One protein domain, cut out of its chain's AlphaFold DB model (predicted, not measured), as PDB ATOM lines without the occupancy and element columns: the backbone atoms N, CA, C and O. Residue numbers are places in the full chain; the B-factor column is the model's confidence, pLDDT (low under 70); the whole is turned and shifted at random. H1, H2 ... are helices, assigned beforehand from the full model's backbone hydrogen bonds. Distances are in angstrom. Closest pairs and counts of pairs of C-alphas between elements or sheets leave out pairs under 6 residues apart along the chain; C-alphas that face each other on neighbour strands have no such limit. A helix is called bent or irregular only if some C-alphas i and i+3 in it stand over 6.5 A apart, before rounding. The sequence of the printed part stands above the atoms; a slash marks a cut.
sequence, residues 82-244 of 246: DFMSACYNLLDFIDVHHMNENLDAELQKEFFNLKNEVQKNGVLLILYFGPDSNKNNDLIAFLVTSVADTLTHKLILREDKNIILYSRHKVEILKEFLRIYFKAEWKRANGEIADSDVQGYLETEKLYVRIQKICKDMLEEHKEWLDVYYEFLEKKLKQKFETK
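This is residues 82 to 244 of the 246 residues of an uncharacterized protein of Bacillus sp. BB56-3 (UniProt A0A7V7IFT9). H1 to H4 form an up-and-down bundle, each running against the one before; past short H5, bent H6 ends in an arm with residues 224 to 244 sticking out. Find 163 residues with six named helices, all helix. The whole is only just loose, close to compact: radius of gyration of the C-alphas 18.8 A, spans 55 by 51 by 25 A.

From H1, residues 82 to 96, hairpins lead through H2, 105 to 129, and H3, 135 to 152, to H4, 161 to 189. H2 and H3 stand at a shallow tilt of 9 degrees, closest C-alphas 115 and 152, 5.3 A. H5, 195 to 204, is irregular: C-alphas 196 and 199 are 7.1 A apart. H6, 206 to 242, is one helix by its hydrogen bonds but bent, C-alphas 214 and 217 7.3 A apart; arms H6a, to 214, and H6b, from 217, stand at a steep tilt of 46 degrees. Every O i to N i+4 pair inside H1, H3, H4, H6a and H6b is within hydrogen-bond range; in H2 it is 20 of 21 and in H5 4 of 6.

Find C-alpha 82 at (79.445, 17.432, 5.096); H6b ends at C-alpha 242, (88.257, -24.441, 14.669). H4 measures 41.5 A.

The printed part has no cut and no long link; residues 99 to 101, 131 to 133 and 243 to 244 are under pLDDT 70.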
ATOM      1  N   ASP A  82      78.650  18.181   6.079       97.81
ATOM      2  CA  ASP A  82      79.445  17.432   5.096       97.81
ATOM      3  C   ASP A  82      78.691  16.167   4.642       97.81
ATOM      4  O   ASP A  82      78.524  15.927   3.445       97.81
ATOM      5  N   PHE A  83      78.155  15.393   5.593       98.25
ATOM      6  CA  PHE A  83      77.367  14.195   5.299       98.25
ATOM      7  C   PHE A  83      76.067  14.506   4.547       98.25
ATOM      8  O   PHE A  83      75.787  13.880   3.525       98.25
ATOM      9  N   MET A  84      75.281  15.481   5.018       98.00
ATOM     10  CA  MET A  84      74.027  15.866   4.357       98.00
ATOM     11  C   MET A  84      74.280  16.364   2.933       98.00
ATOM     12  O   MET A  84      73.567  15.974   2.016       98.00
ATOM     13  N   SER A  85      75.321  17.175   2.736       98.12
ATOM     14  CA  SER A  85      75.702  17.688   1.418       98.12
ATOM     15  C   SER A  85      76.108  16.555   0.482       98.12
ATOM     16  O   SER A  85      75.643  16.510  -0.651       98.12
ATOM     17  N   ALA A  86      76.900  15.590   0.961       98.44
ATOM     18  CA  ALA A  86      77.235  14.401   0.180       98.44
ATOM     19  C   ALA A  86      75.977  13.608  -0.222       98.44
ATOM     20  O   ALA A  86      75.869  13.172  -1.368       98.44
ATOM     21  N   CYS A  87      75.006  13.467   0.690       98.06
ATOM     22  CA  CYS A  87      73.737  12.800   0.395       98.06
ATOM     23  C   CYS A  87      72.944  13.539  -0.686       98.06
ATOM     24  O   CYS A  87      72.504  12.904  -1.640       98.06
ATOM     25  N   TYR A  88      72.772  14.861  -0.563       97.44
ATOM     26  CA  TYR A  88      72.039  15.642  -1.562       97.44
ATOM     27  C   TYR A  88      72.743  15.645  -2.915       97.44
ATOM     28  O   TYR A  88      72.075  15.421  -3.912       97.44
ATOM     29  N   ASN A  89      74.071  15.777  -2.961       97.25
ATOM     30  CA  ASN A  89      74.812  15.715  -4.224       97.25
ATOM     31  C   ASN A  89      74.572  14.386  -4.959       97.25
ATOM     32  O   ASN A  89      74.360  14.377  -6.169       97.25
ATOM     33  N   LEU A  90      74.573  13.262  -4.234       95.62
ATOM     34  CA  LEU A  90      74.285  11.953  -4.819       95.62
ATOM     35  C   LEU A  90      72.815  11.810  -5.237       95.62
ATOM     36  O   LEU A  90      72.535  11.302  -6.320       95.62
ATOM     37  N   LEU A  91      71.876  12.248  -4.395       93.62
ATOM     38  CA  LEU A  91      70.444  12.232  -4.708       93.62
ATOM     39  C   LEU A  91      70.134  13.073  -5.951       93.62
ATOM     40  O   LEU A  91      69.438  12.606  -6.848       93.62
ATOM     41  N   ASP A  92      70.692  14.278  -6.030       92.88
ATOM     42  CA  ASP A  92      70.495  15.199  -7.144       92.88
ATOM     43  C   ASP A  92      71.121  14.642  -8.432       92.88
ATOM     44  O   ASP A  92      70.506  14.719  -9.494       92.88
ATOM     45  N   PHE A  93      72.289  13.990  -8.345       92.62
ATOM     46  CA  PHE A  93      72.867  13.248  -9.470       92.62
ATOM     47  C   PHE A  93      71.907  12.156  -9.971       92.62
ATOM     48  O   PHE A  93      71.638  12.057 -11.171       92.62
ATOM     49  N   ILE A  94      71.349  11.348  -9.063       89.94
ATOM     50  CA  ILE A  94      70.394  10.283  -9.411       89.94
ATOM     51  C   ILE A  94      69.139  10.867 -10.084       89.94
ATOM     52  O   ILE A  94      68.664  10.310 -11.081       89.94
ATOM     53  N   ASP A  95      68.625  11.984  -9.564       87.19
ATOM     54  CA  ASP A  95      67.435  12.667 -10.079       87.19
ATOM     55  C   ASP A  95      67.666  13.207 -11.505       87.19
ATOM     56  O   ASP A  95      66.844  12.966 -12.401       87.19
ATOM     57  N   VAL A  96      68.803  13.880 -11.739       88.50
ATOM     58  CA  VAL A  96      69.184  14.466 -13.040       88.50
ATOM     59  C   VAL A  96      69.421  13.395 -14.101       88.50
ATOM     60  O   VAL A  96      68.977  13.545 -15.238       88.50
ATOM     61  N   HIS A  97      70.078  12.294 -13.737       84.75
ATOM     62  CA  HIS A  97      70.395  11.209 -14.669       84.75
ATOM     63  C   HIS A  97      69.301  10.128 -14.744       84.75
ATOM     64  O   HIS A  97      69.509   9.072 -15.345       84.75
ATOM     65  N   HIS A  98      68.122  10.403 -14.169       73.94
ATOM     66  CA  HIS A  98      66.909   9.585 -14.250       73.94
ATOM     67  C   HIS A  98      67.110   8.101 -13.915       73.94
ATOM     68  O   HIS A  98      66.466   7.248 -14.528       73.94
ATOM     69  N   MET A  99      67.987   7.786 -12.955       69.25
ATOM     70  CA  MET A  99      68.283   6.396 -12.568       69.25
ATOM     71  C   MET A  99      68.694   5.512 -13.763       69.25
ATOM     72  O   MET A  99      68.427   4.314 -13.795       69.25
ATOM     73  N   ASN A 100      69.307   6.092 -14.797       69.25
ATOM     74  CA  ASN A 100      69.725   5.315 -15.953       69.25
ATOM     75  C   ASN A 100      70.981   4.507 -15.609       69.25
ATOM     76  O   ASN A 100      72.024   5.073 -15.300       69.25
ATOM     77  N   GLU A 101      70.900   3.183 -15.712       68.69
ATOM     78  CA  GLU A 101      72.047   2.295 -15.486       68.69
ATOM     79  C   GLU A 101      73.153   2.460 -16.534       68.69
ATOM     80  O   GLU A 101      74.315   2.154 -16.270       68.69
ATOM     81  N   ASN A 102      72.803   2.962 -17.720       76.88
ATOM     82  CA  ASN A 102      73.725   3.152 -18.833       76.88
ATOM     83  C   ASN A 102      74.436   4.508 -18.740       76.88
ATOM     84  O   ASN A 102      74.428   5.291 -19.691       76.88
ATOM     85  N   LEU A 103      75.027   4.793 -17.579       82.44
ATOM     86  CA  LEU A 103      75.945   5.917 -17.408       82.44
ATOM     87  C   LEU A 103      77.198   5.673 -18.258       82.44
ATOM     88  O   LEU A 103      77.711   4.550 -18.300       82.44
ATOM     89  N   ASP A 104      77.714   6.715 -18.907       88.62
ATOM     90  CA  ASP A 104      79.030   6.647 -19.543       88.62
ATOM     91  C   ASP A 104      80.155   6.512 -18.498       88.62
ATOM     92  O   ASP A 104      79.939   6.616 -17.290       88.62
ATOM     93  N   ALA A 105      81.380   6.245 -18.955       89.00
ATOM     94  CA  ALA A 105      82.506   5.978 -18.062       89.00
ATOM     95  C   ALA A 105      82.857   7.161 -17.136       89.00
ATOM     96  O   ALA A 105      83.357   6.941 -16.030       89.00
ATOM     97  N   GLU A 106      82.614   8.399 -17.570       91.44
ATOM     98  CA  GLU A 106      82.890   9.598 -16.779       91.44
ATOM     99  C   GLU A 106      81.834   9.765 -15.679       91.44
ATOM    100  O   GLU A 106      82.185   9.859 -14.499       91.44
ATOM    101  N   LEU A 107      80.556   9.652 -16.042       91.06
ATOM    102  CA  LEU A 107      79.430   9.694 -15.110       91.06
ATOM    103  C   LEU A 107      79.459   8.532 -14.109       91.06
ATOM    104  O   LEU A 107      79.153   8.723 -12.934       91.06
ATOM    105  N   GLN A 108      79.874   7.331 -14.523       89.81
ATOM    106  CA  GLN A 108      80.064   6.204 -13.602       89.81
ATOM    107  C   GLN A 108      81.136   6.500 -12.551       89.81
ATOM    108  O   GLN A 108      80.972   6.158 -11.375       89.81
ATOM    109  N   LYS A 109      82.240   7.134 -12.960       92.56
ATOM    110  CA  LYS A 109      83.320   7.520 -12.048       92.56
ATOM    111  C   LYS A 109      82.850   8.593 -11.070       92.56
ATOM    112  O   LYS A 109      83.131   8.483  -9.877       92.56
ATOM    113  N   GLU A 110      82.135   9.604 -11.555       94.25
ATOM    114  CA  GLU A 110      81.539  10.639 -10.709       94.25
ATOM    115  C   GLU A 110      80.554  10.036  -9.702       94.25
ATOM    116  O   GLU A 110      80.692  10.252  -8.498       94.25
ATOM    117  N   PHE A 111      79.645   9.183 -10.169       93.06
ATOM    118  CA  PHE A 111      78.690   8.474  -9.326       93.06
ATOM    119  C   PHE A 111      79.380   7.656  -8.226       93.06
ATOM    120  O   PHE A 111      78.998   7.722  -7.057       93.06
ATOM    121  N   PHE A 112      80.443   6.920  -8.566       92.88
ATOM    122  CA  PHE A 112      81.224   6.169  -7.584       92.88
ATOM    123  C   PHE A 112      81.894   7.083  -6.548       92.88
ATOM    124  O   PHE A 112      81.884   6.770  -5.356       92.88
ATOM    125  N   ASN A 113      82.428   8.231  -6.969       96.44
ATOM    126  CA  ASN A 113      83.012   9.211  -6.052       96.44
ATOM    127  C   ASN A 113      81.964   9.790  -5.093       96.44
ATOM    128  O   ASN A 113      82.224   9.871  -3.893       96.44
ATOM    129  N   LEU A 114      80.771  10.128  -5.592       97.06
ATOM    130  CA  LEU A 114      79.664  10.619  -4.767       97.06
ATOM    131  C   LEU A 114      79.234   9.577  -3.726       97.06
ATOM    132  O   LEU A 114      79.078   9.908  -2.549       97.06
ATOM    133  N   LYS A 115      79.131   8.299  -4.117       95.94
ATOM    134  CA  LYS A 115      78.871   7.193  -3.177       95.94
ATOM    135  C   LYS A 115      79.951   7.098  -2.099       95.94
ATOM    136  O   LYS A 115      79.621   6.987  -0.919       95.94
ATOM    137  N   ASN A 116      81.224   7.177  -2.479       96.75
ATOM    138  CA  ASN A 116      82.328   7.120  -1.519       96.75
ATOM    139  C   ASN A 116      82.298   8.289  -0.532       96.75
ATOM    140  O   ASN A 116      82.554   8.081   0.652       96.75
ATOM    141  N   GLU A 117      81.960   9.499  -0.981       98.12
ATOM    142  CA  GLU A 117      81.828  10.651  -0.084       98.12
ATOM    143  C   GLU A 117      80.657  10.485   0.893       98.12
ATOM    144  O   GLU A 117      80.812  10.808   2.071       98.12
ATOM    145  N   VAL A 118      79.525   9.907   0.470       98.19
ATOM    146  CA  VAL A 118      78.429   9.556   1.394       98.19
ATOM    147  C   VAL A 118      78.904   8.556   2.452       98.19
ATOM    148  O   VAL A 118      78.703   8.797   3.643       98.19
ATOM    149  N   GLN A 119      79.580   7.473   2.052       96.94
ATOM    150  CA  GLN A 119      80.083   6.462   2.994       96.94
ATOM    151  C   GLN A 119      81.097   7.050   3.976       96.94
ATOM    152  O   GLN A 119      80.960   6.899   5.189       96.94
ATOM    153  N   LYS A 120      82.103   7.755   3.457       97.62
ATOM    154  CA  LYS A 120      83.179   8.360   4.245       97.62
ATOM    155  C   LYS A 120      82.639   9.364   5.260       97.62
ATOM    156  O   LYS A 120      83.001   9.289   6.434       97.62
ATOM    157  N   ASN A 121      81.774  10.282   4.828       97.69
ATOM    158  CA  ASN A 121      81.220  11.295   5.722       97.69
ATOM    159  C   ASN A 121      80.212  10.692   6.710       97.69
ATOM    160  O   ASN A 121      80.162  11.140   7.854       97.69
ATOM    161  N   GLY A 122      79.481   9.642   6.321       96.50
ATOM    162  CA  GLY A 122      78.593   8.905   7.222       96.50
ATOM    163  C   GLY A 122      79.359   8.213   8.349       96.50
ATOM    164  O   GLY A 122      79.072   8.442   9.523       96.50
ATOM    165  N   VAL A 123      80.400   7.445   8.010       94.38
ATOM    166  CA  VAL A 123      81.277   6.798   9.002       94.38
ATOM    167  C   VAL A 123      81.910   7.834   9.925       94.38
ATOM    168  O   VAL A 123      81.890   7.667  11.143       94.38
ATOM    169  N   LEU A 124      82.436   8.927   9.364       94.56
ATOM    170  CA  LEU A 124      83.050   9.982  10.162       94.56
ATOM    171  C   LEU A 124      82.048  10.590  11.146       94.56
ATOM    172  O   LEU A 124      82.372  10.731  12.320       94.56
ATOM    173  N   LEU A 125      80.831  10.907  10.698       94.50
ATOM    174  CA  LEU A 125      79.796  11.468  11.561       94.50
ATOM    175  C   LEU A 125      79.440  10.527  12.719       94.50
ATOM    176  O   LEU A 125      79.365  10.982  13.856       94.50
ATOM    177  N   ILE A 126      79.291   9.224  12.456       92.06
ATOM    178  CA  ILE A 126      79.020   8.215  13.496       92.06
ATOM    179  C   ILE A 126      80.142   8.188  14.544       92.06
ATOM    180  O   ILE A 126      79.865   8.176  15.745       92.06
ATOM    181  N   LEU A 127      81.407   8.248  14.112       89.69
ATOM    182  CA  LEU A 127      82.562   8.242  15.017       89.69
ATOM    183  C   LEU A 127      82.598   9.449  15.968       89.69
ATOM    184  O   LEU A 127      83.096   9.316  17.082       89.69
ATOM    185  N   TYR A 128      82.058  10.602  15.566       88.75
ATOM    186  CA  TYR A 128      81.979  11.784  16.435       88.75
ATOM    187  C   TYR A 128      80.956  11.652  17.572       88.75
ATOM    188  O   TYR A 128      81.094  12.352  18.577       88.75
ATOM    189  N   PHE A 129      79.937  10.800  17.418       85.81
ATOM    190  CA  PHE A 129      78.925  10.559  18.452       85.81
ATOM    191  C   PHE A 129      79.269   9.371  19.351       85.81
ATOM    192  O   PHE A 129      78.943   9.414  20.532       85.81
ATOM    193  N   GLY A 130      79.948   8.350  18.819       73.31
ATOM    194  CA  GLY A 130      80.388   7.184  19.587       73.31
ATOM    195  C   GLY A 130      79.244   6.326  20.168       73.31
ATOM    196  O   GLY A 130      78.074   6.718  20.137       73.31
ATOM    197  N   PRO A 131      79.565   5.131  20.698       68.25
ATOM    198  CA  PRO A 131      78.607   4.247  21.358       68.25
ATOM    199  C   PRO A 131      78.432   4.653  22.830       68.25
ATOM    200  O   PRO A 131      78.800   3.913  23.741       68.25
ATOM    201  N   ASP A 132      77.914   5.852  23.077       64.06
ATOM    202  CA  ASP A 132      77.557   6.257  24.438       64.06
ATOM    203  C   ASP A 132      76.163   5.729  24.793       64.06
ATOM    204  O   ASP A 132      75.319   5.539  23.920       64.06
ATOM    205  N   SER A 133      75.874   5.546  26.087       55.47
ATOM    206  CA  SER A 133      74.602   5.017  26.618       55.47
ATOM    207  C   SER A 133      73.375   5.925  26.392       55.47
ATOM    208  O   SER A 133      72.397   5.875  27.141       55.47
ATOM    209  N   ASN A 134      73.434   6.815  25.406       70.00
ATOM    210  CA  ASN A 134      72.424   7.799  25.082       70.00
ATOM    211  C   ASN A 134      71.629   7.350  23.848       70.00
ATOM    212  O   ASN A 134      72.156   7.322  22.737       70.00
ATOM    213  N   LYS A 135      70.320   7.124  24.026       79.88
ATOM    214  CA  LYS A 135      69.362   6.787  22.952       79.88
ATOM    215  C   LYS A 135      69.410   7.735  21.740       79.88
ATOM    216  O   LYS A 135      68.998   7.363  20.646       79.88
ATOM    217  N   ASN A 136      69.885   8.968  21.926       88.00
ATOM    218  CA  ASN A 136      70.019   9.955  20.859       88.00
ATOM    219  C   ASN A 136      71.187   9.643  19.909       88.00
ATOM    220  O   ASN A 136      71.039   9.834  18.704       88.00
ATOM    221  N   ASN A 137      72.310   9.138  20.429       88.75
ATOM    222  CA  ASN A 137      73.465   8.767  19.609       88.75
ATOM    223  C   ASN A 137      73.143   7.522  18.775       88.75
ATOM    224  O   ASN A 137      73.418   7.519  17.577       88.75
ATOM    225  N   ASP A 138      72.455   6.539  19.368       85.69
ATOM    226  CA  ASP A 138      71.930   5.366  18.655       85.69
ATOM    227  C   ASP A 138      71.041   5.774  17.476       85.69
ATOM    228  O   ASP A 138      71.192   5.265  16.366       85.69
ATOM    229  N   LEU A 139      70.122   6.722  17.698       89.06
ATOM    230  CA  LEU A 139      69.233   7.201  16.644       89.06
ATOM    231  C   LEU A 139      70.003   7.895  15.515       89.06
ATOM    232  O   LEU A 139      69.690   7.685  14.343       89.06
ATOM    233  N   ILE A 140      71.007   8.710  15.844       91.94
ATOM    234  CA  ILE A 140      71.858   9.346  14.832       91.94
ATOM    235  C   ILE A 140      72.603   8.280  14.033       91.94
ATOM    236  O   ILE A 140      72.563   8.311  12.804       91.94
ATOM    237  N   ALA A 141      73.240   7.324  14.713       91.00
ATOM    238  CA  ALA A 141      73.981   6.252  14.064       91.00
ATOM    239  C   ALA A 141      73.081   5.433  13.134       91.00
ATOM    240  O   ALA A 141      73.447   5.192  11.983       91.00
ATOM    241  N   PHE A 142      71.875   5.095  13.591       89.62
ATOM    242  CA  PHE A 142      70.861   4.433  12.782       89.62
ATOM    243  C   PHE A 142      70.484   5.247  11.537       89.62
ATOM    244  O   PHE A 142      70.547   4.726  10.425       89.62
ATOM    245  N   LEU A 143      70.111   6.522  11.692       92.56
ATOM    246  CA  LEU A 143      69.685   7.362  10.566       92.56
ATOM    247  C   LEU A 143      70.801   7.527   9.531       92.56
ATOM    248  O   LEU A 143      70.548   7.399   8.332       92.56
ATOM    249  N   VAL A 144      72.031   7.772   9.989       94.50
ATOM    250  CA  VAL A 144      73.207   7.920   9.124       94.50
ATOM    251  C   VAL A 144      73.499   6.620   8.381       94.50
ATOM    252  O   VAL A 144      73.636   6.646   7.159       94.50
ATOM    253  N   THR A 145      73.522   5.489   9.088       92.19
ATOM    254  CA  THR A 145      73.773   4.164   8.498       92.19
ATOM    255  C   THR A 145      72.687   3.809   7.492       92.19
ATOM    256  O   THR A 145      72.978   3.465   6.356       92.19
ATOM    257  N   SER A 146      71.419   3.995   7.862       91.00
ATOM    258  CA  SER A 146      70.281   3.672   7.004       91.00
ATOM    259  C   SER A 146      70.283   4.479   5.703       91.00
ATOM    260  O   SER A 146      69.992   3.930   4.639       91.00
ATOM    261  N   VAL A 147      70.621   5.772   5.761       94.06
ATOM    262  CA  VAL A 147      70.769   6.605   4.557       94.06
ATOM    263  C   VAL A 147      71.984   6.173   3.743       94.06
ATOM    264  O   VAL A 147      71.850   5.953   2.540       94.06
ATOM    265  N   ALA A 148      73.149   6.035   4.378       95.31
ATOM    266  CA  ALA A 148      74.385   5.687   3.690       95.31
ATOM    267  C   ALA A 148      74.273   4.328   2.991       95.31
ATOM    268  O   ALA A 148      74.589   4.228   1.808       95.31
ATOM    269  N   ASP A 149      73.755   3.305   3.664       91.56
ATOM    270  CA  ASP A 149      73.588   1.966   3.098       91.56
ATOM    271  C   ASP A 149      72.612   1.973   1.924       91.56
ATOM    272  O   ASP A 149      72.911   1.395   0.879       91.56
ATOM    273  N   THR A 150      71.489   2.690   2.052       90.94
ATOM    274  CA  THR A 150      70.507   2.807   0.965       90.94
ATOM    275  C   THR A 150      71.135   3.482  -0.253       90.94
ATOM    276  O   THR A 150      71.161   2.909  -1.339       90.94
ATOM    277  N   LEU A 151      71.704   4.677  -0.078       92.06
ATOM    278  CA  LEU A 151      72.252   5.462  -1.186       92.06
ATOM    279  C   LEU A 151      73.491   4.824  -1.813       92.06
ATOM    280  O   LEU A 151      73.783   5.027  -2.993       92.06
ATOM    281  N   THR A 152      74.239   4.048  -1.034       91.56
ATOM    282  CA  THR A 152      75.495   3.457  -1.496       91.56
ATOM    283  C   THR A 152      75.314   2.021  -1.990       91.56
ATOM    284  O   THR A 152      76.249   1.423  -2.541       91.56
ATOM    285  N   HIS A 153      74.089   1.492  -1.909       89.00
ATOM    286  CA  HIS A 153      73.743   0.173  -2.407       89.00
ATOM    287  C   HIS A 153      74.074   0.029  -3.901       89.00
ATOM    288  O   HIS A 153      74.017   0.977  -4.692       89.00
ATOM    289  N   LYS A 154      74.479  -1.177  -4.314       81.19
ATOM    290  CA  LYS A 154      74.883  -1.439  -5.707       81.19
ATOM    291  C   LYS A 154      73.735  -1.236  -6.690       81.19
ATOM    292  O   LYS A 154      73.983  -0.831  -7.817       81.19
ATOM    293  N   LEU A 155      72.512  -1.507  -6.248       79.94
ATOM    294  CA  LEU A 155      71.321  -1.465  -7.087       79.94
ATOM    295  C   LEU A 155      70.571  -0.138  -6.988       79.94
ATOM    296  O   LEU A 155      69.477  -0.063  -7.514       79.94
ATOM    297  N   ILE A 156      71.138   0.906  -6.371       81.19
ATOM    298  CA  ILE A 156      70.425   2.172  -6.133       81.19
ATOM    299  C   ILE A 156      69.896   2.840  -7.418       81.19
ATOM    300  O   ILE A 156      68.858   3.486  -7.386       81.19
ATOM    301  N   LEU A 157      70.556   2.631  -8.565       79.19
ATOM    302  CA  LEU A 157      70.080   3.092  -9.879       79.19
ATOM    303  C   LEU A 157      68.917   2.247 -10.442       79.19
ATOM    304  O   LEU A 157      68.317   2.625 -11.433       79.19
ATOM    305  N   ARG A 158      68.589   1.106  -9.830       77.12
ATOM    306  CA  ARG A 158      67.419   0.266 -10.153       77.12
ATOM    307  C   ARG A 158      66.264   0.466  -9.183       77.12
ATOM    308  O   ARG A 158      65.204  -0.118  -9.394       77.12
ATOM    309  N   GLU A 159      66.496   1.187  -8.091       74.25
ATOM    310  CA  GLU A 159      65.504   1.337  -7.038       74.25
ATOM    311  C   GLU A 159      64.361   2.248  -7.485       74.25
ATOM    312  O   GLU A 159      64.509   3.121  -8.339       74.25
ATOM    313  N   ASP A 160      63.197   2.052  -6.875       77.00
ATOM    314  CA  ASP A 160      62.038   2.911  -7.092       77.00
ATOM    315  C   ASP A 160      62.347   4.354  -6.634       77.00
ATOM    316  O   ASP A 160      62.981   4.583  -5.597       77.00
ATOM    317  N   LYS A 161      61.813   5.348  -7.355       81.56
ATOM    318  CA  LYS A 161      61.743   6.759  -6.933       81.56
ATOM    319  C   LYS A 161      61.280   6.925  -5.485       81.56
ATOM    320  O   LYS A 161      61.751   7.829  -4.798       81.56
ATOM    321  N   ASN A 162      60.406   6.046  -5.001       83.88
ATOM    322  CA  ASN A 162      59.957   6.021  -3.613       83.88
ATOM    323  C   ASN A 162      61.105   5.800  -2.611       83.88
ATOM    324  O   ASN A 162      61.112   6.430  -1.555       83.88
ATOM    325  N   ILE A 163      62.100   4.967  -2.932       84.25
ATOM    326  CA  ILE A 163      63.263   4.695  -2.067       84.25
ATOM    327  C   ILE A 163      64.191   5.912  -2.005       84.25
ATOM    328  O   ILE A 163      64.672   6.281  -0.929       84.25
ATOM    329  N   ILE A 164      64.390   6.589  -3.137       85.81
ATOM    330  CA  ILE A 164      65.161   7.838  -3.214       85.81
ATOM    331  C   ILE A 164      64.466   8.957  -2.436       85.81
ATOM    332  O   ILE A 164      65.088   9.611  -1.595       85.81
ATOM    333  N   LEU A 165      63.153   9.118  -2.626       87.88
ATOM    334  CA  LEU A 165      62.346  10.070  -1.868       87.88
ATOM    335  C   LEU A 165      62.398   9.780  -0.361       87.88
ATOM    336  O   LEU A 165      62.570  10.691   0.450       87.88
ATOM    337  N   TYR A 166      62.297   8.509   0.027       88.88
ATOM    338  CA  TYR A 166      62.381   8.098   1.425       88.88
ATOM    339  C   TYR A 166      63.763   8.376   2.029       88.88
ATOM    340  O   TYR A 166      63.860   8.837   3.167       88.88
ATOM    341  N   SER A 167      64.831   8.181   1.254       90.38
ATOM    342  CA  SER A 167      66.194   8.539   1.659       90.38
ATOM    343  C   SER A 167      66.330  10.044   1.885       90.38
ATOM    344  O   SER A 167      66.865  10.458   2.913       90.38
ATOM    345  N   ARG A 168      65.753  10.871   1.001       93.25
ATOM    346  CA  ARG A 168      65.696  12.330   1.182       93.25
ATOM    347  C   ARG A 168      64.957  12.701   2.475       93.25
ATOM    348  O   ARG A 168      65.466  13.499   3.256       93.25
ATOM    349  N   HIS A 169      63.820  12.066   2.770       92.88
ATOM    350  CA  HIS A 169      63.104  12.284   4.034       92.88
ATOM    351  C   HIS A 169      63.924  11.896   5.272       92.88
ATOM    352  O   HIS A 169      63.863  12.600   6.278       92.88
ATOM    353  N   LYS A 170      64.717  10.820   5.223       92.94
ATOM    354  CA  LYS A 170      65.610  10.453   6.336       92.94
ATOM    355  C   LYS A 170      66.705  11.495   6.572       92.94
ATOM    356  O   LYS A 170      66.987  11.803   7.728       92.94
ATOM    357  N   VAL A 171      67.279  12.068   5.508       96.25
ATOM    358  CA  VAL A 171      68.249  13.175   5.624       96.25
ATOM    359  C   VAL A 171      67.597  14.391   6.293       96.25
ATOM    360  O   VAL A 171      68.177  14.971   7.211       96.25
ATOM    361  N   GLU A 172      66.358  14.729   5.922       95.38
ATOM    362  CA  GLU A 172      65.592  15.811   6.563       95.38
ATOM    363  C   GLU A 172      65.297  15.536   8.045       95.38
ATOM    364  O   GLU A 172      65.451  16.422   8.887       95.38
ATOM    365  N   ILE A 173      64.909  14.302   8.385       94.50
ATOM    366  CA  ILE A 173      64.685  13.885   9.775       94.50
ATOM    367  C   ILE A 173      65.976  14.028  10.587       94.50
ATOM    368  O   ILE A 173      65.945  14.609  11.674       94.50
ATOM    369  N   LEU A 174      67.110  13.558  10.056       95.62
ATOM    370  CA  LEU A 174      68.417  13.697  10.697       95.62
ATOM    371  C   LEU A 174      68.773  15.174  10.920       95.62
ATOM    372  O   LEU A 174      69.203  15.543  12.011       95.62
ATOM    373  N   LYS A 175      68.550  16.030   9.918       96.62
ATOM    374  CA  LYS A 175      68.791  17.477  10.006       96.62
ATOM    375  C   LYS A 175      67.991  18.121  11.136       96.62
ATOM    376  O   LYS A 175      68.568  18.821  11.972       96.62
ATOM    377  N   GLU A 176      66.682  17.886  11.186       96.56
ATOM    378  CA  GLU A 176      65.833  18.465  12.232       96.56
ATOM    379  C   GLU A 176      66.164  17.896  13.616       96.56
ATOM    380  O   GLU A 176      66.213  18.646  14.595       96.56
ATOM    381  N   PHE A 177      66.468  16.599  13.700       95.75
ATOM    382  CA  PHE A 177      66.912  15.971  14.939       95.75
ATOM    383  C   PHE A 177      68.186  16.629  15.477       95.75
ATOM    384  O   PHE A 177      68.204  17.106  16.612       95.75
ATOM    385  N   LEU A 178      69.231  16.717  14.649       95.69
ATOM    386  CA  LEU A 178      70.517  17.303  15.022       95.69
ATOM    387  C   LEU A 178      70.386  18.778  15.397       95.69
ATOM    388  O   LEU A 178      71.014  19.230  16.352       95.69
ATOM    389  N   ARG A 179      69.531  19.535  14.704       95.19
ATOM    390  CA  ARG A 179      69.254  20.935  15.045       95.19
ATOM    391  C   ARG A 179      68.700  21.079  16.464       95.19
ATOM    392  O   ARG A 179      69.144  21.965  17.197       95.19
ATOM    393  N   ILE A 180      67.754  20.227  16.858       96.12
ATOM    394  CA  ILE A 180      67.179  20.238  18.212       96.12
ATOM    395  C   ILE A 180      68.201  19.724  19.231       96.12
ATOM    396  O   ILE A 180      68.412  20.355  20.268       96.12
ATOM    397  N   TYR A 181      68.887  18.627  18.912       94.81
ATOM    398  CA  TYR A 181      69.884  18.013  19.782       94.81
ATOM    399  C   TYR A 181      71.047  18.962  20.093       94.81
ATOM    400  O   TYR A 181      71.349  19.222  21.255       94.81
ATOM    401  N   PHE A 182      71.634  19.595  19.075       94.81
ATOM    402  CA  PHE A 182      72.712  20.564  19.273       94.81
ATOM    403  C   PHE A 182      72.264  21.838  19.981       94.81
ATOM    404  O   PHE A 182      73.106  22.532  20.547       94.81
ATOM    405  N   LYS A 183      70.975  22.189  19.941       95.06
ATOM    406  CA  LYS A 183      70.442  23.289  20.753       95.06
ATOM    407  C   LYS A 183      70.436  22.903  22.234       95.06
ATOM    408  O   LYS A 183      70.825  23.726  23.058       95.06
ATOM    409  N   ALA A 184      70.057  21.668  22.564       94.38
ATOM    410  CA  ALA A 184      70.116  21.153  23.931       94.38
ATOM    411  C   ALA A 184      71.565  21.061  24.438       94.38
ATOM    412  O   ALA A 184      71.878  21.596  25.497       94.38
ATOM    413  N   GLU A 185      72.474  20.487  23.644       92.75
ATOM    414  CA  GLU A 185      73.896  20.388  24.005       92.75
ATOM    415  C   GLU A 185      74.569  21.764  24.133       92.75
ATOM    416  O   GLU A 185      75.415  21.963  25.002       92.75
ATOM    417  N   TRP A 186      74.156  22.755  23.332       93.62
ATOM    418  CA  TRP A 186      74.625  24.138  23.477       93.62
ATOM    419  C   TRP A 186      74.192  24.750  24.812       93.62
ATOM    420  O   TRP A 186      75.010  25.321  25.529       93.62
ATOM    421  N   LYS A 187      72.914  24.585  25.176       93.31
ATOM    422  CA  LYS A 187      72.382  25.040  26.469       93.31
ATOM    423  C   LYS A 187      73.101  24.373  27.639       93.31
ATOM    424  O   LYS A 187      73.475  25.050  28.591       93.31
ATOM    425  N   ARG A 188      73.337  23.064  27.535       92.12
ATOM    426  CA  ARG A 188      74.102  22.280  28.508       92.12
ATOM    427  C   ARG A 188      75.519  22.828  28.667       92.12
ATOM    428  O   ARG A 188      75.969  23.062  29.781       92.12
ATOM    429  N   ALA A 189      76.213  23.085  27.558       90.00
ATOM    430  CA  ALA A 189      77.577  23.606  27.581       90.00
ATOM    431  C   ALA A 189      77.673  25.006  28.214       90.00
ATOM    432  O   ALA A 189      78.654  25.296  28.895       90.00
ATOM    433  N   ASN A 190      76.649  25.845  28.047       89.12
ATOM    434  CA  ASN A 190      76.581  27.173  28.666       89.12
ATOM    435  C   ASN A 190      76.081  27.162  30.122       89.12
ATOM    436  O   ASN A 190      75.959  28.228  30.721       89.12
ATOM    437  N   GLY A 191      75.749  25.995  30.684       87.44
ATOM    438  CA  GLY A 191      75.170  25.888  32.024       87.44
ATOM    439  C   GLY A 191      73.723  26.388  32.129       87.44
ATOM    440  O   GLY A 191      73.241  26.622  33.233       87.44
ATOM    441  N   GLU A 192      73.016  26.556  31.004       92.19
ATOM    442  CA  GLU A 192      71.595  26.944  30.988       92.19
ATOM    443  C   GLU A 192      70.673  25.794  31.423       92.19
ATOM    444  O   GLU A 192      69.563  26.038  31.892       92.19
ATOM    445  N   ILE A 193      71.115  24.545  31.235       94.88
ATOM    446  CA  ILE A 193      70.441  23.327  31.700       94.88
ATOM    447  C   ILE A 193      71.477  22.377  32.306       94.88
ATOM    448  O   ILE A 193      72.615  22.326  31.833       94.88
ATOM    449  N   ALA A 194      71.090  21.623  33.337       90.62
ATOM    450  CA  ALA A 194      71.966  20.623  33.936       90.62
ATOM    451  C   ALA A 194      72.139  19.405  33.015       90.62
ATOM    452  O   ALA A 194      71.271  19.091  32.199       90.62
ATOM    453  N   ASP A 195      73.240  18.673  33.197       88.69
ATOM    454  CA  ASP A 195      73.536  17.441  32.455       88.69
ATOM    455  C   ASP A 195      72.404  16.400  32.545       88.69
ATOM    456  O   ASP A 195      72.105  15.733  31.556       88.69
ATOM    457  N   SER A 196      71.742  16.294  33.702       91.19
ATOM    458  CA  SER A 196      70.589  15.407  33.923       91.19
ATOM    459  C   SER A 196      69.334  15.830  33.162       91.19
ATOM    460  O   SER A 196      68.481  14.997  32.859       91.19
ATOM    461  N   ASP A 197      69.220  17.117  32.836       93.50
ATOM    462  CA  ASP A 197      67.975  17.722  32.363       93.50
ATOM    463  C   ASP A 197      67.925  17.819  30.837       93.50
ATOM    464  O   ASP A 197      66.889  18.163  30.271       93.50
ATOM    465  N   VAL A 198      69.020  17.476  30.148       92.38
ATOM    466  CA  VAL A 198      69.126  17.497  28.680       92.38
ATOM    467  C   VAL A 198      68.000  16.696  28.038       92.38
ATOM    468  O   VAL A 198      67.328  17.181  27.129       92.38
ATOM    469  N   GLN A 199      67.754  15.481  28.529       93.94
ATOM    470  CA  GLN A 199      66.710  14.626  27.975       93.94
ATOM    471  C   GLN A 199      65.310  15.192  28.242       93.94
ATOM    472  O   GLN A 199      64.474  15.193  27.339       93.94
ATOM    473  N   GLY A 200      65.079  15.734  29.442       94.94
ATOM    474  CA  GLY A 200      63.828  16.414  29.778       94.94
ATOM    475  C   GLY A 200      63.583  17.628  28.880       94.94
ATOM    476  O   GLY A 200      62.484  17.790  28.358       94.94
ATOM    477  N   TYR A 201      64.622  18.427  28.612       95.31
ATOM    478  CA  TYR A 201      64.568  19.545  27.669       95.31
ATOM    479  C   TYR A 201      64.170  19.076  26.263       95.31
ATOM    480  O   TYR A 201      63.257  19.646  25.663       95.31
ATOM    481  N   LEU A 202      64.808  18.021  25.743       95.44
ATOM    482  CA  LEU A 202      64.492  17.471  24.420       95.44
ATOM    483  C   LEU A 202      63.033  17.011  24.325       95.44
ATOM    484  O   LEU A 202      62.365  17.270  23.326       95.44
ATOM    485  N   GLU A 203      62.509  16.390  25.378       95.81
ATOM    486  CA  GLU A 203      61.130  15.893  25.431       95.81
ATOM    487  C   GLU A 203      60.075  17.011  25.487       95.81
ATOM    488  O   GLU A 203      58.911  16.767  25.165       95.81
ATOM    489  N   THR A 204      60.468  18.257  25.784       96.44
ATOM    490  CA  THR A 204      59.581  19.425  25.622       96.44
ATOM    491  C   THR A 204      59.413  19.862  24.161       96.44
ATOM    492  O   THR A 204      58.411  20.492  23.803       96.44
ATOM    493  N   GLU A 205      60.363  19.523  23.284       97.00
ATOM    494  CA  GLU A 205      60.355  19.931  21.880       97.00
ATOM    495  C   GLU A 205      59.452  18.977  21.071       97.00
ATOM    496  O   GLU A 205      59.796  17.830  20.780       97.00
ATOM    497  N   LYS A 206      58.272  19.459  20.650       96.31
ATOM    498  CA  LYS A 206      57.251  18.649  19.944       96.31
ATOM    499  C   LYS A 206      57.801  17.873  18.743       96.31
ATOM    500  O   LYS A 206      57.384  16.744  18.487       96.31
ATOM    501  N   LEU A 207      58.709  18.491  17.985       94.94
ATOM    502  CA  LEU A 207      59.303  17.874  16.802       94.94
ATOM    503  C   LEU A 207      60.252  16.728  17.176       94.94
ATOM    504  O   LEU A 207      60.216  15.694  16.516       94.94
ATOM    505  N   TYR A 208      61.017  16.862  18.262       95.31
ATOM    506  CA  TYR A 208      61.866  15.786  18.778       95.31
ATOM    507  C   TYR A 208      61.028  14.563  19.158       95.31
ATOM    508  O   TYR A 208      61.301  13.463  18.685       95.31
ATOM    509  N   VAL A 209      59.947  14.763  19.921       94.81
ATOM    510  CA  VAL A 209      59.036  13.675  20.319       94.81
ATOM    511  C   VAL A 209      58.425  12.988  19.095       94.81
ATOM    512  O   VAL A 209      58.316  11.762  19.047       94.81
ATOM    513  N   ARG A 210      58.057  13.763  18.068       94.56
ATOM    514  CA  ARG A 210      57.528  13.213  16.815       94.56
ATOM    515  C   ARG A 210      58.573  12.394  16.055       94.56
ATOM    516  O   ARG A 210      58.231  11.317  15.579       94.56
ATOM    517  N   ILE A 211      59.810  12.882  15.951       93.81
ATOM    518  CA  ILE A 211      60.918  12.159  15.306       93.81
ATOM    519  C   ILE A 211      61.190  10.848  16.046       93.81
ATOM    520  O   ILE A 211      61.207   9.796  15.418       93.81
ATOM    521  N   GLN A 212      61.302  10.895  17.377       91.88
ATOM    522  CA  GLN A 212      61.477   9.707  18.213       91.88
ATOM    523  C   GLN A 212      60.373   8.677  17.963       91.88
ATOM    524  O   GLN A 212      60.669   7.504  17.789       91.88
ATOM    525  N   LYS A 213      59.108   9.108  17.868       91.50
ATOM    526  CA  LYS A 213      57.987   8.208  17.568       91.50
ATOM    527  C   LYS A 213      58.089   7.572  16.179       91.50
ATOM    528  O   LYS A 213      57.828   6.386  16.055       91.50
ATOM    529  N   ILE A 214      58.436   8.348  15.149       89.12
ATOM    530  CA  ILE A 214      58.578   7.845  13.771       89.12
ATOM    531  C   ILE A 214      59.702   6.812  13.688       89.12
ATOM    532  O   ILE A 214      59.566   5.805  13.004       89.12
ATOM    533  N   CYS A 215      60.810   7.069  14.378       87.38
ATOM    534  CA  CYS A 215      61.992   6.225  14.312       87.38
ATOM    535  C   CYS A 215      62.003   5.100  15.350       87.38
ATOM    536  O   CYS A 215      62.927   4.299  15.316       87.38
ATOM    537  N   LYS A 216      61.026   5.038  16.266       85.75
ATOM    538  CA  LYS A 216      61.019   4.075  17.373       85.75
ATOM    539  C   LYS A 216      61.074   2.639  16.859       85.75
ATOM    540  O   LYS A 216      62.019   1.926  17.172       85.75
ATOM    541  N   ASP A 217      60.097   2.271  16.036       78.12
ATOM    542  CA  ASP A 217      59.963   0.910  15.516       78.12
ATOM    543  C   ASP A 217      61.182   0.558  14.648       78.12
ATOM    544  O   ASP A 217      61.780  -0.502  14.790       78.12
ATOM    545  N   MET A 218      61.653   1.518  13.845       74.81
ATOM    546  CA  MET A 218      62.840   1.347  13.006       74.81
ATOM    547  C   MET A 218      64.134   1.133  13.813       74.81
ATOM    548  O   MET A 218      65.032   0.418  13.372       74.81
ATOM    549  N   LEU A 219      64.257   1.785  14.973       80.56
ATOM    550  CA  LEU A 219      65.414   1.652  15.854       80.56
ATOM    551  C   LEU A 219      65.400   0.302  16.579       80.56
ATOM    552  O   LEU A 219      66.457  -0.304  16.736       80.56
ATOM    553  N   GLU A 220      64.225  -0.160  17.014       81.56
ATOM    554  CA  GLU A 220      64.047  -1.485  17.624       81.56
ATOM    555  C   GLU A 220      64.399  -2.590  16.615       81.56
ATOM    556  O   GLU A 220      65.278  -3.405  16.899       81.56
ATOM    557  N   GLU A 221      63.851  -2.530  15.398       75.75
ATOM    558  CA  GLU A 221      64.185  -3.459  14.307       75.75
ATOM    559  C   GLU A 221      65.688  -3.465  13.978       75.75
ATOM    560  O   GLU A 221      66.287  -4.517  13.744       75.75
ATOM    561  N   HIS A 222      66.331  -2.293  13.971       76.00
ATOM    562  CA  HIS A 222      67.764  -2.199  13.698       76.00
ATOM    563  C   HIS A 222      68.622  -2.842  14.791       76.00
ATOM    564  O   HIS A 222      69.621  -3.489  14.476       76.00
ATOM    565  N   LYS A 223      68.243  -2.677  16.064       80.94
ATOM    566  CA  LYS A 223      68.943  -3.301  17.196       80.94
ATOM    567  C   LYS A 223      68.844  -4.820  17.125       80.94
ATOM    568  O   LYS A 223      69.872  -5.490  17.186       80.94
ATOM    569  N   GLU A 224      67.644  -5.343  16.883       82.00
ATOM    570  CA  GLU A 224      67.431  -6.780  16.690       82.00
ATOM    571  C   GLU A 224      68.253  -7.325  15.514       82.00
ATOM    572  O   GLU A 224      68.906  -8.365  15.628       82.00
ATOM    573  N   TRP A 225      68.278  -6.606  14.388       79.81
ATOM    574  CA  TRP A 225      69.072  -7.007  13.229       79.81
ATOM    575  C   TRP A 225      70.577  -7.026  13.522       79.81
ATOM    576  O   TRP A 225      71.261  -7.966  13.113       79.81
ATOM    577  N   LEU A 226      71.099  -6.013  14.227       80.50
ATOM    578  CA  LEU A 226      72.512  -5.949  14.607       80.50
ATOM    579  C   LEU A 226      72.904  -7.125  15.502       80.50
ATOM    580  O   LEU A 226      73.929  -7.758  15.242       80.50
ATOM    581  N   ASP A 227      72.083  -7.450  16.499       84.56
ATOM    582  CA  ASP A 227      72.327  -8.579  17.398       84.56
ATOM    583  C   ASP A 227      72.395  -9.896  16.611       84.56
ATOM    584  O   ASP A 227      73.382 -10.634  16.695       84.56
ATOM    585  N   VAL A 228      71.410 -10.146  15.739       86.69
ATOM    586  CA  VAL A 228      71.386 -11.334  14.868       86.69
ATOM    587  C   VAL A 228      72.604 -11.381  13.940       86.69
ATOM    588  O   VAL A 228      73.201 -12.445  13.735       86.69
ATOM    589  N   TYR A 229      72.992 -10.241  13.366       83.56
ATOM    590  CA  TYR A 229      74.138 -10.145  12.469       83.56
ATOM    591  C   TYR A 229      75.452 -10.487  13.181       83.56
ATOM    592  O   TYR A 229      76.241 -11.290  12.666       83.56
ATOM    593  N   TYR A 230      75.686  -9.927  14.369       87.00
ATOM    594  CA  TYR A 230      76.898 -10.208  15.135       87.00
ATOM    595  C   TYR A 230      76.921 -11.640  15.669       87.00
ATOM    596  O   TYR A 230      77.959 -12.295  15.558       87.00
ATOM    597  N   GLU A 231      75.790 -12.192  16.115       91.25
ATOM    598  CA  GLU A 231      75.699 -13.616  16.460       91.25
ATOM    599  C   GLU A 231      76.070 -14.526  15.281       91.25
ATOM    600  O   GLU A 231      76.792 -15.520  15.435       91.25
ATOM    601  N   PHE A 232      75.571 -14.208  14.085       91.19
ATOM    602  CA  PHE A 232      75.904 -14.943  12.869       91.19
ATOM    603  C   PHE A 232      77.400 -14.845  12.543       91.19
ATOM    604  O   PHE A 232      78.037 -15.863  12.244       91.19
ATOM    605  N   LEU A 233      77.977 -13.641  12.617       88.44
ATOM    606  CA  LEU A 233      79.403 -13.426  12.387       88.44
ATOM    607  C   LEU A 233      80.262 -14.199  13.383       88.44
ATOM    608  O   LEU A 233      81.217 -14.858  12.968       88.44
ATOM    609  N   GLU A 234      79.919 -14.169  14.669       90.81
ATOM    610  CA  GLU A 234      80.626 -14.927  15.698       90.81
ATOM    611  C   GLU A 234      80.636 -16.423  15.391       90.81
ATOM    612  O   GLU A 234      81.697 -17.050  15.417       90.81
ATOM    613  N   LYS A 235      79.469 -16.995  15.060       91.88
ATOM    614  CA  LYS A 235      79.338 -18.414  14.691       91.88
ATOM    615  C   LYS A 235      80.223 -18.747  13.488       91.88
ATOM    616  O   LYS A 235      80.978 -19.719  13.521       91.88
ATOM    617  N   LYS A 236      80.182 -17.912  12.446       90.88
ATOM    618  CA  LYS A 236      80.959 -18.105  11.215       90.88
ATOM    619  C   LYS A 236      82.468 -17.994  11.446       90.88
ATOM    620  O   LYS A 236      83.241 -18.751  10.858       90.88
ATOM    621  N   LEU A 237      82.900 -17.054  12.285       90.00
ATOM    622  CA  LEU A 237      84.309 -16.883  12.628       90.00
ATOM    623  C   LEU A 237      84.809 -18.055  13.478       90.00
ATOM    624  O   LEU A 237      85.839 -18.627  13.127       90.00
ATOM    625  N   LYS A 238      84.061 -18.476  14.508       89.38
ATOM    626  CA  LYS A 238      84.396 -19.643  15.350       89.38
ATOM    627  C   LYS A 238      84.611 -20.907  14.508       89.38
ATOM    628  O   LYS A 238      85.692 -21.488  14.556       89.38
ATOM    629  N   GLN A 239      83.670 -21.233  13.615       84.56
ATOM    630  CA  GLN A 239      83.789 -22.379  12.698       84.56
ATOM    631  C   GLN A 239      85.049 -22.321  11.818       84.56
ATOM    632  O   GLN A 239      85.703 -23.337  11.575       84.56
ATOM    633  N   LYS A 240      85.419 -21.129  11.334       81.38
ATOM    634  CA  LYS A 240      86.595 -20.929  10.473       81.38
ATOM    635  C   LYS A 240      87.925 -21.054  11.226       81.38
ATOM    636  O   LYS A 240      88.935 -21.381  10.604       81.38
ATOM    637  N   PHE A 241      87.950 -20.761  12.526       76.88
ATOM    638  CA  PHE A 241      89.151 -20.913  13.350       76.88
ATOM    639  C   PHE A 241      89.315 -22.348  13.865       76.88
ATOM    640  O   PHE A 241      90.426 -22.859  13.814       76.88
ATOM    641  N   GLU A 242      88.228 -23.034  14.229       75.31
ATOM    642  CA  GLU A 242      88.257 -24.441  14.669       75.31
ATOM    643  C   GLU A 242      88.677 -25.410  13.546       75.31
ATOM    644  O   GLU A 242      89.439 -26.351  13.776       75.31
ATOM    645  N   THR A 243      88.265 -25.133  12.305       65.62
ATOM    646  CA  THR A 243      88.653 -25.911  11.109       65.62
ATOM    647  C   THR A 243      90.089 -25.675  10.634       65.62
ATOM    648  O   THR A 243      90.564 -26.407   9.772       65.62
ATOM    649  N   LYS A 244      90.794 -24.666  11.163       58.62
ATOM    650  CA  LYS A 244      92.214 -24.405  10.859       58.62
ATOM    651  C   LYS A 244      93.180 -24.987  11.892       58.62
ATOM    652  O   LYS A 244      94.383 -24.986  11.649       58.62
TER     653      LYS A 244